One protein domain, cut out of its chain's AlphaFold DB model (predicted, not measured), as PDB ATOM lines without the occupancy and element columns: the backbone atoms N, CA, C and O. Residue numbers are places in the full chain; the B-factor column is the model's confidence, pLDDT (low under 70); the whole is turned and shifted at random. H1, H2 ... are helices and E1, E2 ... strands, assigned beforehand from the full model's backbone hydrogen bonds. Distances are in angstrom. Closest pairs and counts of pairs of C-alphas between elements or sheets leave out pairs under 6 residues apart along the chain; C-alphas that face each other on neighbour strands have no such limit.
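AT A GLANCE: This is residues 95 to 186 of the 190 residues of an uncharacterized protein of Actinomadura sp. J1-007 (UniProt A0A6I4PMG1). A small ribbon of two antiparallel strands, E1 and E2, sits partway along an elongated model, with H1 near one end of the ribbon and the longest helix, H3, crossing H1 at about a right angle farther out. The short H2 is apart from H1, with E1 between them, and the long loop of residues 130 to 146 that follows H2 makes one tip of the model, while residues 159 to 166 stick out at the opposite tip. The printed part has 92 residues, with three named helices and three named strands in the order H1, E1, H2, E2, H3, E3; the sheet's order is E1 - E2. The class is mixed, helices and strands, with 41 residues in named elements, under half of those printed. The whole is compact, with a radius of gyration of the C-alphas of 14.0 A, and spans 46 by 27 by 17 A.

IN THESE COORDINATES: E1, residues 114 to 117, is 9.9 A long from its first C-alpha at (36.558, 39.751, 13.534) to its last, and E2, residues 147 to 150, is 9.5 A long. H1, residues 100 to 108, begins with C-alpha 100 at (35.598, 50.836, 21.980) and is 12.0 A long. H3, residues 164 to 180, is 24.3 A long and ends with C-alpha 180 at (22.216, 47.957, 18.533). H2, residues 126 to 129, and E3, residues 183 to 185, measure 5.2 A and 7.0 A.

HOW THE PARTS SIT: E1 and E2 are antiparallel neighbours, with 150 degrees between their directions; N 116 and O 148, and N 148 and O 116, are within hydrogen-bond range, each pair at 2.9 A. Residues 123 to 124 pair antiparallel with residues 115 to 116 of E1. The closest C-alphas of H1 and E1 are those of Ala 106 and His 114, 6.7 A apart; those of H1 and E2 are Leu 107 and Leu 150, at 6.6 A. H1 and H3 touch, about perpendicular at 86 degrees, with the closest C-alphas, Ala 104 and Ala 174, 5.0 A apart; H3 does so with residues 170 to 175 alone. E3 pairs with no named strand, but its residues 184 to 185 pair parallel with residues 95 to 96. The closest C-alphas of E1 and H2 are His 114 and Pro 126, at 6.3 A, while H2 and H3 are apart. In H1 and H3 every O i to N i+4 pair is within hydrogen-bond range; H2 is too short for such a pair, and its one O i to N i+3 pair is within range.

THE WHOLE: The two C-alphas farthest apart, those of Glu 140 and Pro 161, are 46.3 A apart. The printed part has no cut. The links from H2 to E2, 17 residues, and from E2 to H3, 13 residues, are long. The mean pLDDT of the printed part is 88.3, and residues 154 to 162 are under 70.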
ATOM      1  N   PRO A  95      26.091  44.997  30.114       94.75
ATOM      2  CA  PRO A  95      27.471  45.471  30.192       94.75
ATOM      3  C   PRO A  95      28.460  44.393  29.741       94.75
ATOM      4  O   PRO A  95      28.389  43.269  30.230       94.75
ATOM      5  N   VAL A  96      29.403  44.756  28.869       95.69
ATOM      6  CA  VAL A  96      30.477  43.868  28.391       95.69
ATOM      7  C   VAL A  96      31.833  44.581  28.415       95.69
ATOM      8  O   VAL A  96      31.883  45.797  28.210       95.69
ATOM      9  N   PRO A  97      32.940  43.864  28.655       93.44
ATOM     10  CA  PRO A  97      34.276  44.437  28.846       93.44
ATOM     11  C   PRO A  97      34.964  44.922  27.550       93.44
ATOM     12  O   PRO A  97      36.165  44.744  27.382       93.44
ATOM     13  N   ALA A  98      34.225  45.532  26.622       92.88
ATOM     14  CA  ALA A  98      34.724  45.920  25.302       92.88
ATOM     15  C   ALA A  98      35.534  47.233  25.312       92.88
ATOM     16  O   ALA A  98      35.059  48.264  25.803       92.88
ATOM     17  N   ASP A  99      36.717  47.225  24.685       91.75
ATOM     18  CA  ASP A  99      37.449  48.451  24.343       91.75
ATOM     19  C   ASP A  99      36.888  49.039  23.040       91.75
ATOM     20  O   ASP A  99      37.039  48.471  21.959       91.75
ATOM     21  N   LEU A 100      36.219  50.192  23.140       93.62
ATOM     22  CA  LEU A 100      35.598  50.836  21.980       93.62
ATOM     23  C   LEU A 100      36.605  51.317  20.925       93.62
ATOM     24  O   LEU A 100      36.199  51.512  19.787       93.62
ATOM     25  N   GLY A 101      37.871  51.561  21.283       90.62
ATOM     26  CA  GLY A 101      38.905  51.926  20.313       90.62
ATOM     27  C   GLY A 101      39.231  50.734  19.422       90.62
ATOM     28  O   GLY A 101      39.084  50.820  18.207       90.62
ATOM     29  N   THR A 102      39.537  49.594  20.043       91.56
ATOM     30  CA  THR A 102      39.784  48.332  19.332       91.56
ATOM     31  C   THR A 102      38.565  47.888  18.521       91.56
ATOM     32  O   THR A 102      38.697  47.505  17.363       91.56
ATOM     33  N   LEU A 103      37.361  47.982  19.100       93.62
ATOM     34  CA  LEU A 103      36.119  47.655  18.397       93.62
ATOM     35  C   LEU A 103      35.891  48.571  17.187       93.62
ATOM     36  O   LEU A 103      35.484  48.097  16.131       93.62
ATOM     37  N   ALA A 104      36.153  49.872  17.325       92.25
ATOM     38  CA  ALA A 104      36.024  50.817  16.221       92.25
ATOM     39  C   ALA A 104      37.004  50.510  15.084       92.25
ATOM     40  O   ALA A 104      36.600  50.520  13.924       92.25
ATOM     41  N   ASP A 105      38.261  50.207  15.411       89.44
ATOM     42  CA  ASP A 105      39.268  49.869  14.405       89.44
ATOM     43  C   ASP A 105      38.898  48.576  13.653       89.44
ATOM     44  O   ASP A 105      39.003  48.543  12.429       89.44
ATOM     45  N   ALA A 106      38.371  47.556  14.340       90.94
ATOM     46  CA  ALA A 106      37.918  46.316  13.699       90.94
ATOM     47  C   ALA A 106      36.663  46.497  12.824       90.94
ATOM     48  O   ALA A 106      36.570  45.910  11.747       90.94
ATOM     49  N   LEU A 107      35.703  47.324  13.259       90.56
ATOM     50  CA  LEU A 107      34.493  47.632  12.483       90.56
ATOM     51  C   LEU A 107      34.788  48.443  11.215       90.56
ATOM     52  O   LEU A 107      34.037  48.356  10.245       90.56
ATOM     53  N   GLU A 108      35.846  49.254  11.220       86.19
ATOM     54  CA  GLU A 108      36.287  49.960  10.018       86.19
ATOM     55  C   GLU A 108      37.132  49.076   9.119       86.19
ATOM     56  O   GLU A 108      36.843  49.035   7.927       86.19
ATOM     57  N   GLY A 109      38.093  48.360   9.712       74.81
ATOM     58  CA  GLY A 109      38.830  47.232   9.155       74.81
ATOM     59  C   GLY A 109      39.397  47.397   7.746       74.81
ATOM     60  O   GLY A 109      39.459  48.470   7.150       74.81
ATOM     61  N   ASP A 110      39.863  46.279   7.214       72.31
ATOM     62  CA  ASP A 110      40.374  46.103   5.855       72.31
ATOM     63  C   ASP A 110      39.571  45.046   5.073       72.31
ATOM     64  O   ASP A 110      39.989  44.588   4.008       72.31
ATOM     65  N   GLY A 111      38.395  44.681   5.590       78.44
ATOM     66  CA  GLY A 111      37.546  43.614   5.063       78.44
ATOM     67  C   GLY A 111      37.747  42.252   5.731       78.44
ATOM     68  O   GLY A 111      37.040  41.312   5.367       78.44
ATOM     69  N   VAL A 112      38.650  42.128   6.710       83.25
ATOM     70  CA  VAL A 112      38.785  40.916   7.530       83.25
ATOM     71  C   VAL A 112      37.669  40.846   8.581       83.25
ATOM     72  O   VAL A 112      37.321  41.838   9.231       83.25
ATOM     73  N   ALA A 113      37.067  39.663   8.726       88.50
ATOM     74  CA  ALA A 113      36.059  39.403   9.748       88.50
ATOM     75  C   ALA A 113      36.720  39.265  11.123       88.50
ATOM     76  O   ALA A 113      37.762  38.632  11.244       88.50
ATOM     77  N   HIS A 114      36.084  39.815  12.153       93.94
ATOM     78  CA  HIS A 114      36.558  39.751  13.534       93.94
ATOM     79  C   HIS A 114      35.455  39.215  14.453       93.94
ATOM     80  O   HIS A 114      34.269  39.221  14.109       93.94
ATOM     81  N   VAL A 115      35.840  38.785  15.649       95.50
ATOM     82  CA  VAL A 115      34.962  38.315  16.722       95.50
ATOM     83  C   VAL A 115      35.280  39.072  18.001       95.50
ATOM     84  O   VAL A 115      36.435  39.165  18.399       95.50
ATOM     85  N   LEU A 116      34.250  39.580  18.675       96.25
ATOM     86  CA  LEU A 116      34.359  40.069  20.044       96.25
ATOM     87  C   LEU A 116      34.028  38.930  21.013       96.25
ATOM     88  O   LEU A 116      32.916  38.399  21.005       96.25
ATOM     89  N   ASP A 117      34.976  38.604  21.888       95.94
ATOM     90  CA  ASP A 117      34.728  37.786  23.073       95.94
ATOM     91  C   ASP A 117      33.968  38.632  24.103       95.94
ATOM     92  O   ASP A 117      34.525  39.549  24.703       95.94
ATOM     93  N   LEU A 118      32.692  38.342  24.335       96.06
ATOM     94  CA  LEU A 118      31.844  39.083  25.271       96.06
ATOM     95  C   LEU A 118      32.219  38.853  26.742       96.06
ATOM     96  O   LEU A 118      31.833  39.653  27.594       96.06
ATOM     97  N   ALA A 119      32.963  37.790  27.058       93.50
ATOM     98  CA  ALA A 119      33.412  37.494  28.414       93.50
ATOM     99  C   ALA A 119      34.724  38.215  28.753       93.50
ATOM    100  O   ALA A 119      34.886  38.704  29.872       93.50
ATOM    101  N   ARG A 120      35.657  38.301  27.796       91.56
ATOM    102  CA  ARG A 120      36.975  38.933  27.994       91.56
ATOM    103  C   ARG A 120      37.069  40.347  27.442       91.56
ATOM    104  O   ARG A 120      37.805  41.158  27.992       91.56
ATOM    105  N   GLY A 121      36.322  40.650  26.389       93.19
ATOM    106  CA  GLY A 121      36.363  41.925  25.679       93.19
ATOM    107  C   GLY A 121      37.449  42.006  24.613       93.19
ATOM    108  O   GLY A 121      37.743  43.100  24.135       93.19
ATOM    109  N   ASP A 122      38.069  40.874  24.281       93.75
ATOM    110  CA  ASP A 122      39.073  40.784  23.225       93.75
ATOM    111  C   ASP A 122      38.398  40.786  21.856       93.75
ATOM    112  O   ASP A 122      37.399  40.095  21.657       93.75
ATOM    113  N   VAL A 123      38.958  41.553  20.924       93.88
ATOM    114  CA  VAL A 123      38.605  41.486  19.506       93.88
ATOM    115  C   VAL A 123      39.668  40.637  18.828       93.88
ATOM    116  O   VAL A 123      40.847  40.970  18.913       93.88
ATOM    117  N   LEU A 124      39.243  39.531  18.231       94.31
ATOM    118  CA  LEU A 124      40.097  38.467  17.712       94.31
ATOM    119  C   LEU A 124      39.736  38.186  16.259       94.31
ATOM    120  O   LEU A 124      38.576  38.334  15.859       94.31
ATOM    121  N   GLU A 125      40.704  37.742  15.477       92.38
ATOM    122  CA  GLU A 125      40.434  37.131  14.181       92.38
ATOM    123  C   GLU A 125      39.932  35.686  14.383       92.38
ATOM    124  O   GLU A 125      40.369  35.006  15.314       92.38
ATOM    125  N   PRO A 126      39.019  35.169  13.535       90.50
ATOM    126  CA  PRO A 126      38.553  33.784  13.628       90.50
ATOM    127  C   PRO A 126      39.678  32.743  13.599       90.50
ATOM    128  O   PRO A 126      39.563  31.713  14.257       90.50
ATOM    129  N   ASP A 127      40.775  33.027  12.893       90.69
ATOM    130  CA  ASP A 127      41.939  32.137  12.812       90.69
ATOM    131  C   ASP A 127      42.662  32.011  14.170       90.69
ATOM    132  O   ASP A 127      43.235  30.969  14.475       90.69
ATOM    133  N   GLU A 128      42.581  33.023  15.043       92.94
ATOM    134  CA  GLU A 128      43.113  32.949  16.414       92.94
ATOM    135  C   GLU A 128      42.258  32.060  17.338       92.94
ATOM    136  O   GLU A 128      42.674  31.744  18.456       92.94
ATOM    137  N   LEU A 129      41.059  31.671  16.893       93.56
ATOM    138  CA  LEU A 129      40.087  30.872  17.642       93.56
ATOM    139  C   LEU A 129      40.020  29.409  17.175       93.56
ATOM    140  O   LEU A 129      39.185  28.670  17.689       93.56
ATOM    141  N   GLU A 130      40.882  28.973  16.248       91.12
ATOM    142  CA  GLU A 130      40.885  27.594  15.723       91.12
ATOM    143  C   GLU A 130      40.968  26.543  16.847       91.12
ATOM    144  O   GLU A 130      40.253  25.544  16.822       91.12
ATOM    145  N   ASP A 131      41.778  26.815  17.874       92.19
ATOM    146  CA  ASP A 131      41.968  25.938  19.034       92.19
ATOM    147  C   ASP A 131      41.044  26.268  20.227       92.19
ATOM    148  O   ASP A 131      41.197  25.675  21.297       92.19
ATOM    149  N   GLU A 132      40.113  27.224  20.108       95.44
ATOM    150  CA  GLU A 132      39.206  27.626  21.197       95.44
ATOM    151  C   GLU A 132      37.941  26.745  21.210       95.44
ATOM    152  O   GLU A 132      37.025  26.951  20.404       95.44
ATOM    153  N   PRO A 133      37.804  25.799  22.166       94.12
ATOM    154  CA  PRO A 133      36.698  24.845  22.161       94.12
ATOM    155  C   PRO A 133      35.337  25.497  22.398       94.12
ATOM    156  O   PRO A 133      34.317  24.883  22.096       94.12
ATOM    157  N   ALA A 134      35.292  26.705  22.970       94.81
ATOM    158  CA  ALA A 134      34.041  27.436  23.125       94.81
ATOM    159  C   ALA A 134      33.568  28.109  21.828       94.81
ATOM    160  O   ALA A 134      32.417  28.548  21.782       94.81
ATOM    161  N   PHE A 135      34.415  28.213  20.800       94.94
ATOM    162  CA  PHE A 135      34.079  28.776  19.486       94.94
ATOM    163  C   PHE A 135      33.731  27.698  18.447       94.94
ATOM    164  O   PHE A 135      32.948  27.956  17.534       94.94
ATOM    165  N   ASP A 136      34.247  26.478  18.615       93.00
ATOM    166  CA  ASP A 136      33.942  25.333  17.753       93.00
ATOM    167  C   ASP A 136      32.512  24.807  17.969       93.00
ATOM    168  O   ASP A 136      32.179  24.309  19.041       93.00
ATOM    169  N   GLY A 137      31.670  24.863  16.933       90.38
ATOM    170  CA  GLY A 137      30.282  24.390  16.975       90.38
ATOM    171  C   GLY A 137      30.106  22.875  17.140       90.38
ATOM    172  O   GLY A 137      28.994  22.430  17.436       90.38
ATOM    173  N   GLU A 138      31.162  22.080  16.948       93.69
ATOM    174  CA  GLU A 138      31.154  20.625  17.156       93.69
ATOM    175  C   GLU A 138      31.611  20.219  18.569       93.69
ATOM    176  O   GLU A 138      31.420  19.074  18.988       93.69
ATOM    177  N   SER A 139      32.175  21.160  19.327       95.31
ATOM    178  CA  SER A 139      32.679  20.950  20.682       95.31
ATOM    179  C   SER A 139      31.556  20.931  21.726       95.31
ATOM    180  O   SER A 139      30.623  21.733  21.699       95.31
ATOM    181  N   GLU A 140      31.679  20.067  22.740       95.00
ATOM    182  CA  GLU A 140      30.776  20.069  23.906       95.00
ATOM    183  C   GLU A 140      30.881  21.358  24.741       95.00
ATOM    184  O   GLU A 140      29.976  21.669  25.516       95.00
ATOM    185  N   ALA A 141      31.983  22.100  24.598       95.50
ATOM    186  CA  ALA A 141      32.218  23.369  25.275       95.50
ATOM    187  C   ALA A 141      31.701  24.588  24.489       95.50
ATOM    188  O   ALA A 141      31.877  25.707  24.969       95.50
ATOM    189  N   TYR A 142      31.086  24.387  23.313       95.31
ATOM    190  CA  TYR A 142      30.590  25.463  22.455       95.31
ATOM    191  C   TYR A 142      29.657  26.419  23.208       95.31
ATOM    192  O   TYR A 142      28.636  26.007  23.766       95.31
ATOM    193  N   ASP A 143      29.981  27.712  23.177       95.56
ATOM    194  CA  ASP A 143      29.178  28.768  23.787       95.56
ATOM    195  C   ASP A 143      28.857  29.863  22.758       95.56
ATOM    196  O   ASP A 143      29.587  30.852  22.645       95.56
ATOM    197  N   PRO A 144      27.737  29.751  22.020       92.00
ATOM    198  CA  PRO A 144      27.339  30.769  21.048       92.00
ATOM    199  C   PRO A 144      26.984  32.116  21.698       92.00
ATOM    200  O   PRO A 144      26.899  33.120  20.999       92.00
ATOM    201  N   GLY A 145      26.742  32.156  23.015       93.62
ATOM    202  CA  GLY A 145      26.429  33.382  23.746       93.62
ATOM    203  C   GLY A 145      27.661  34.199  24.135       93.62
ATOM    204  O   GLY A 145      27.510  35.358  24.522       93.62
ATOM    205  N   ARG A 146      28.865  33.622  24.033       94.88
ATOM    206  CA  ARG A 146      30.141  34.288  24.332       94.88
ATOM    207  C   ARG A 146      30.657  35.135  23.173       94.88
ATOM    208  O   ARG A 146      31.436  36.052  23.409       94.88
ATOM    209  N   TRP A 147      30.240  34.854  21.944       96.25
ATOM    210  CA  TRP A 147      30.871  35.412  20.750       96.25
ATOM    211  C   TRP A 147      29.936  36.347  20.004       96.25
ATOM    212  O   TRP A 147      28.805  35.992  19.678       96.25
ATOM    213  N   LEU A 148      30.432  37.539  19.684       96.50
ATOM    214  CA  LEU A 148      29.735  38.481  18.825       96.50
ATOM    215  C   LEU A 148      30.539  38.682  17.541       96.50
ATOM    216  O   LEU A 148      31.636  39.231  17.573       96.50
ATOM    217  N   MET A 149      29.985  38.238  16.411       94.25
ATOM    218  CA  MET A 149      30.610  38.415  15.097       94.25
ATOM    219  C   MET A 149      30.559  39.889  14.693       94.25
ATOM    220  O   MET A 149      29.493  40.513  14.724       94.25
ATOM    221  N   LEU A 150      31.693  40.437  14.275       92.75
ATOM    222  CA  LEU A 150      31.758  41.772  13.699       92.75
ATOM    223  C   LEU A 150      31.578  41.650  12.182       92.75
ATOM    224  O   LEU A 150      32.166  40.756  11.563       92.75
ATOM    225  N   PRO A 151      30.780  42.530  11.553       86.44
ATOM    226  CA  PRO A 151      30.763  42.602  10.102       86.44
ATOM    227  C   PRO A 151      32.175  42.936   9.595       86.44
ATOM    228  O   PRO A 151      32.868  43.724  10.243       86.44
ATOM    229  N   PRO A 152      32.609  42.376   8.451       80.00
ATOM    230  CA  PRO A 152      33.874  42.771   7.853       80.00
ATOM    231  C   PRO A 152      33.835  44.272   7.569       80.00
ATOM    232  O   PRO A 152      32.848  44.784   7.025       80.00
ATOM    233  N   GLY A 153      34.900  44.962   7.968       72.81
ATOM    234  CA  GLY A 153      35.036  46.393   7.751       72.81
ATOM    235  C   GLY A 153      34.981  46.778   6.270       72.81
ATOM    236  O   GLY A 153      35.102  45.944   5.368       72.81
ATOM    237  N   GLY A 154      34.796  48.069   6.005       65.31
ATOM    238  CA  GLY A 154      35.010  48.596   4.659       65.31
ATOM    239  C   GLY A 154      36.493  48.502   4.269       65.31
ATOM    240  O   GLY A 154      37.343  48.224   5.105       65.31
ATOM    241  N   PRO A 155      36.864  48.751   3.004       57.22
ATOM    242  CA  PRO A 155      38.272  48.943   2.683       57.22
ATOM    243  C   PRO A 155      38.805  50.140   3.483       57.22
ATOM    244  O   PRO A 155      38.290  51.253   3.333       57.22
ATOM    245  N   SER A 156      39.828  49.912   4.313       56.81
ATOM    246  CA  SER A 156      40.487  50.968   5.082       56.81
ATOM    247  C   SER A 156      40.862  52.128   4.158       56.81
ATOM    248  O   SER A 156      41.605  51.969   3.182       56.81
ATOM    249  N   GLY A 157      40.334  53.318   4.447       51.91
ATOM    250  CA  GLY A 157      40.786  54.546   3.810       51.91
ATOM    251  C   GLY A 157      42.215  54.821   4.260       51.91
ATOM    252  O   GLY A 157      42.422  55.412   5.316       51.91
ATOM    253  N   ALA A 158      43.201  54.358   3.492       42.16
ATOM    254  CA  ALA A 158      44.613  54.520   3.808       42.16
ATOM    255  C   ALA A 158      44.942  55.964   4.246       42.16
ATOM    256  O   ALA A 158      44.729  56.918   3.497       42.16
ATOM    257  N   GLY A 159      45.506  56.109   5.449       49.66
ATOM    258  CA  GLY A 159      46.190  57.329   5.885       49.66
ATOM    259  C   GLY A 159      45.305  58.493   6.341       49.66
ATOM    260  O   GLY A 159      45.720  59.643   6.179       49.66
ATOM    261  N   VAL A 160      44.124  58.248   6.923       49.91
ATOM    262  CA  VAL A 160      43.396  59.322   7.621       49.91
ATOM    263  C   VAL A 160      44.278  59.826   8.775       49.91
ATOM    264  O   VAL A 160      44.706  59.019   9.601       49.91
ATOM    265  N   PRO A 161      44.610  61.129   8.838       50.78
ATOM    266  CA  PRO A 161      45.408  61.662   9.936       50.78
ATOM    267  C   PRO A 161      44.725  61.366  11.276       50.78
ATOM    268  O   PRO A 161      43.495  61.378  11.348       50.78
ATOM    269  N   GLU A 162      45.521  61.153  12.332       63.97
ATOM    270  CA  GLU A 162      45.057  61.080  13.725       63.97
ATOM    271  C   GLU A 162      44.400  62.417  14.123       63.97
ATOM    272  O   GLU A 162      45.003  63.278  14.763       63.97
ATOM    273  N   ASN A 163      43.163  62.631  13.682       76.81
ATOM    274  CA  ASN A 163      42.323  63.737  14.098       76.81
ATOM    275  C   ASN A 163      41.505  63.252  15.303       76.81
ATOM    276  O   ASN A 163      40.735  62.299  15.133       76.81
ATOM    277  N   PRO A 164      41.619  63.890  16.484       78.44
ATOM    278  CA  PRO A 164      40.842  63.508  17.660       78.44
ATOM    279  C   PRO A 164      39.349  63.434  17.370       78.44
ATOM    280  O   PRO A 164      38.707  62.499  17.821       78.44
ATOM    281  N   GLU A 165      38.803  64.336  16.548       86.00
ATOM    282  CA  GLU A 165      37.384  64.301  16.194       86.00
ATOM    283  C   GLU A 165      37.007  63.087  15.339       86.00
ATOM    284  O   GLU A 165      35.877  62.611  15.407       86.00
ATOM    285  N   ALA A 166      37.915  62.611  14.483       87.44
ATOM    286  CA  ALA A 166      37.657  61.424  13.680       87.44
ATOM    287  C   ALA A 166      37.637  60.193  14.588       87.44
ATOM    288  O   ALA A 166      36.636  59.491  14.624       87.44
ATOM    289  N   GLU A 167      38.685  59.988  15.386       88.31
ATOM    290  CA  GLU A 167      38.761  58.903  16.374       88.31
ATOM    291  C   GLU A 167      37.572  58.904  17.344       88.31
ATOM    292  O   GLU A 167      36.934  57.877  17.553       88.31
ATOM    293  N   GLU A 168      37.227  60.072  17.873       92.31
ATOM    294  CA  GLU A 168      36.053  60.320  18.704       92.31
ATOM    295  C   GLU A 168      34.748  59.859  18.035       92.31
ATOM    296  O   GLU A 168      33.951  59.144  18.646       92.31
ATOM    297  N   ARG A 169      34.529  60.220  16.761       93.56
ATOM    298  CA  ARG A 169      33.348  59.776  15.998       93.56
ATOM    299  C   ARG A 169      33.333  58.264  15.807       93.56
ATOM    300  O   ARG A 169      32.272  57.660  15.938       93.56
ATOM    301  N   ARG A 170      34.486  57.652  15.524       93.12
ATOM    302  CA  ARG A 170      34.612  56.195  15.375       93.12
ATOM    303  C   ARG A 170      34.270  55.468  16.672       93.12
ATOM    304  O   ARG A 170      33.482  54.527  16.663       93.12
ATOM    305  N   ARG A 171      34.771  55.973  17.802       94.56
ATOM    306  CA  ARG A 171      34.443  55.468  19.143       94.56
ATOM    307  C   ARG A 171      32.941  55.551  19.431       94.56
ATOM    308  O   ARG A 171      32.358  54.585  19.920       94.56
ATOM    309  N   GLY A 172      32.309  56.680  19.102       96.69
ATOM    310  CA  GLY A 172      30.859  56.852  19.225       96.69
ATOM    311  C   GLY A 172      30.065  55.890  18.333       96.69
ATOM    312  O   GLY A 172      29.118  55.249  18.792       96.69
ATOM    313  N   ALA A 173      30.490  55.698  17.082       96.38
ATOM    314  CA  ALA A 173      29.878  54.734  16.170       96.38
ATOM    315  C   ALA A 173      29.987  53.289  16.687       96.38
ATOM    316  O   ALA A 173      28.988  52.572  16.684       96.38
ATOM    317  N   ALA A 174      31.148  52.883  17.209       96.25
ATOM    318  CA  ALA A 174      31.338  51.570  17.826       96.25
ATOM    319  C   ALA A 174      30.444  51.372  19.059       96.25
ATOM    320  O   ALA A 174      29.827  50.319  19.218       96.25
ATOM    321  N   ARG A 175      30.309  52.401  19.909       97.94
ATOM    322  CA  ARG A 175      29.381  52.381  21.052       97.94
ATOM    323  C   ARG A 175      27.942  52.176  20.593       97.94
ATOM    324  O   ARG A 175      27.232  51.358  21.173       97.94
ATOM    325  N   ARG A 176      27.519  52.908  19.560       97.75
ATOM    326  CA  ARG A 176      26.175  52.772  19.002       97.75
ATOM    327  C   ARG A 176      25.947  51.383  18.409       97.75
ATOM    328  O   ARG A 176      24.928  50.771  18.698       97.75
ATOM    329  N   TRP A 177      26.904  50.875  17.638       96.81
ATOM    330  CA  TRP A 177      26.832  49.531  17.072       96.81
ATOM    331  C   TRP A 177      26.667  48.475  18.170       96.81
ATOM    332  O   TRP A 177      25.775  47.637  18.083       96.81
ATOM    333  N   LEU A 178      27.454  48.567  19.247       97.31
ATOM    334  CA  LEU A 178      27.370  47.647  20.382       97.31
ATOM    335  C   LEU A 178      25.993  47.710  21.071       97.31
ATOM    336  O   LEU A 178      25.435  46.671  21.428       97.31
ATOM    337  N   ALA A 179      25.414  48.909  21.189       97.44
ATOM    338  CA  ALA A 179      24.061  49.109  21.706       97.44
ATOM    339  C   ALA A 179      22.975  48.514  20.806       97.44
ATOM    340  O   ALA A 179      22.038  47.903  21.320       97.44
ATOM    341  N   ASP A 180      23.121  48.614  19.484       96.75
ATOM    342  CA  ASP A 180      22.216  47.957  18.533       96.75
ATOM    343  C   ASP A 180      22.296  46.417  18.646       96.75
ATOM    344  O   ASP A 180      21.311  45.732  18.369       96.75
ATOM    345  N   GLN A 181      23.424  45.868  19.124       96.81
ATOM    346  CA  GLN A 181      23.573  44.446  19.479       96.81
ATOM    347  C   GLN A 181      23.039  44.098  20.888       96.81
ATOM    348  O   GLN A 181      23.101  42.945  21.304       96.81
ATOM    349  N   GLY A 182      22.500  45.065  21.641       96.62
ATOM    350  CA  GLY A 182      21.965  44.860  22.995       96.62
ATOM    351  C   GLY A 182      22.999  44.966  24.122       96.62
ATOM    352  O   GLY A 182      22.688  44.672  25.282       96.62
ATOM    353  N   TYR A 183      24.214  45.419  23.812       97.12
ATOM    354  CA  TYR A 183      25.327  45.507  24.752       97.12
ATOM    355  C   TYR A 183      25.752  46.956  25.008       97.12
ATOM    356  O   TYR A 183      25.437  47.876  24.263       97.12
ATOM    357  N   ARG A 184      26.495  47.188  26.085       96.12
ATOM    358  CA  ARG A 184      27.143  48.478  26.355       96.12
ATOM    359  C   ARG A 184      28.559  48.260  26.870       96.12
ATOM    360  O   ARG A 184      28.788  47.263  27.560       96.12
ATOM    361  N   PRO A 185      29.492  49.186  26.606       95.00
ATOM    362  CA  PRO A 185      30.832  49.074  27.153       95.00
ATOM    363  C   PRO A 185      30.786  49.157  28.683       95.00
ATOM    364  O   PRO A 185      30.041  49.939  29.284       95.00
ATOM    365  N   ALA A 186      31.601  48.337  29.321       90.12
ATOM    366  CA  ALA A 186      31.839  48.327  30.749       90.12
ATOM    367  C   ALA A 186      33.333  48.129  31.012       90.12
ATOM    368  O   ALA A 186      34.110  47.828  30.109       90.12
TER     369      ALA A 186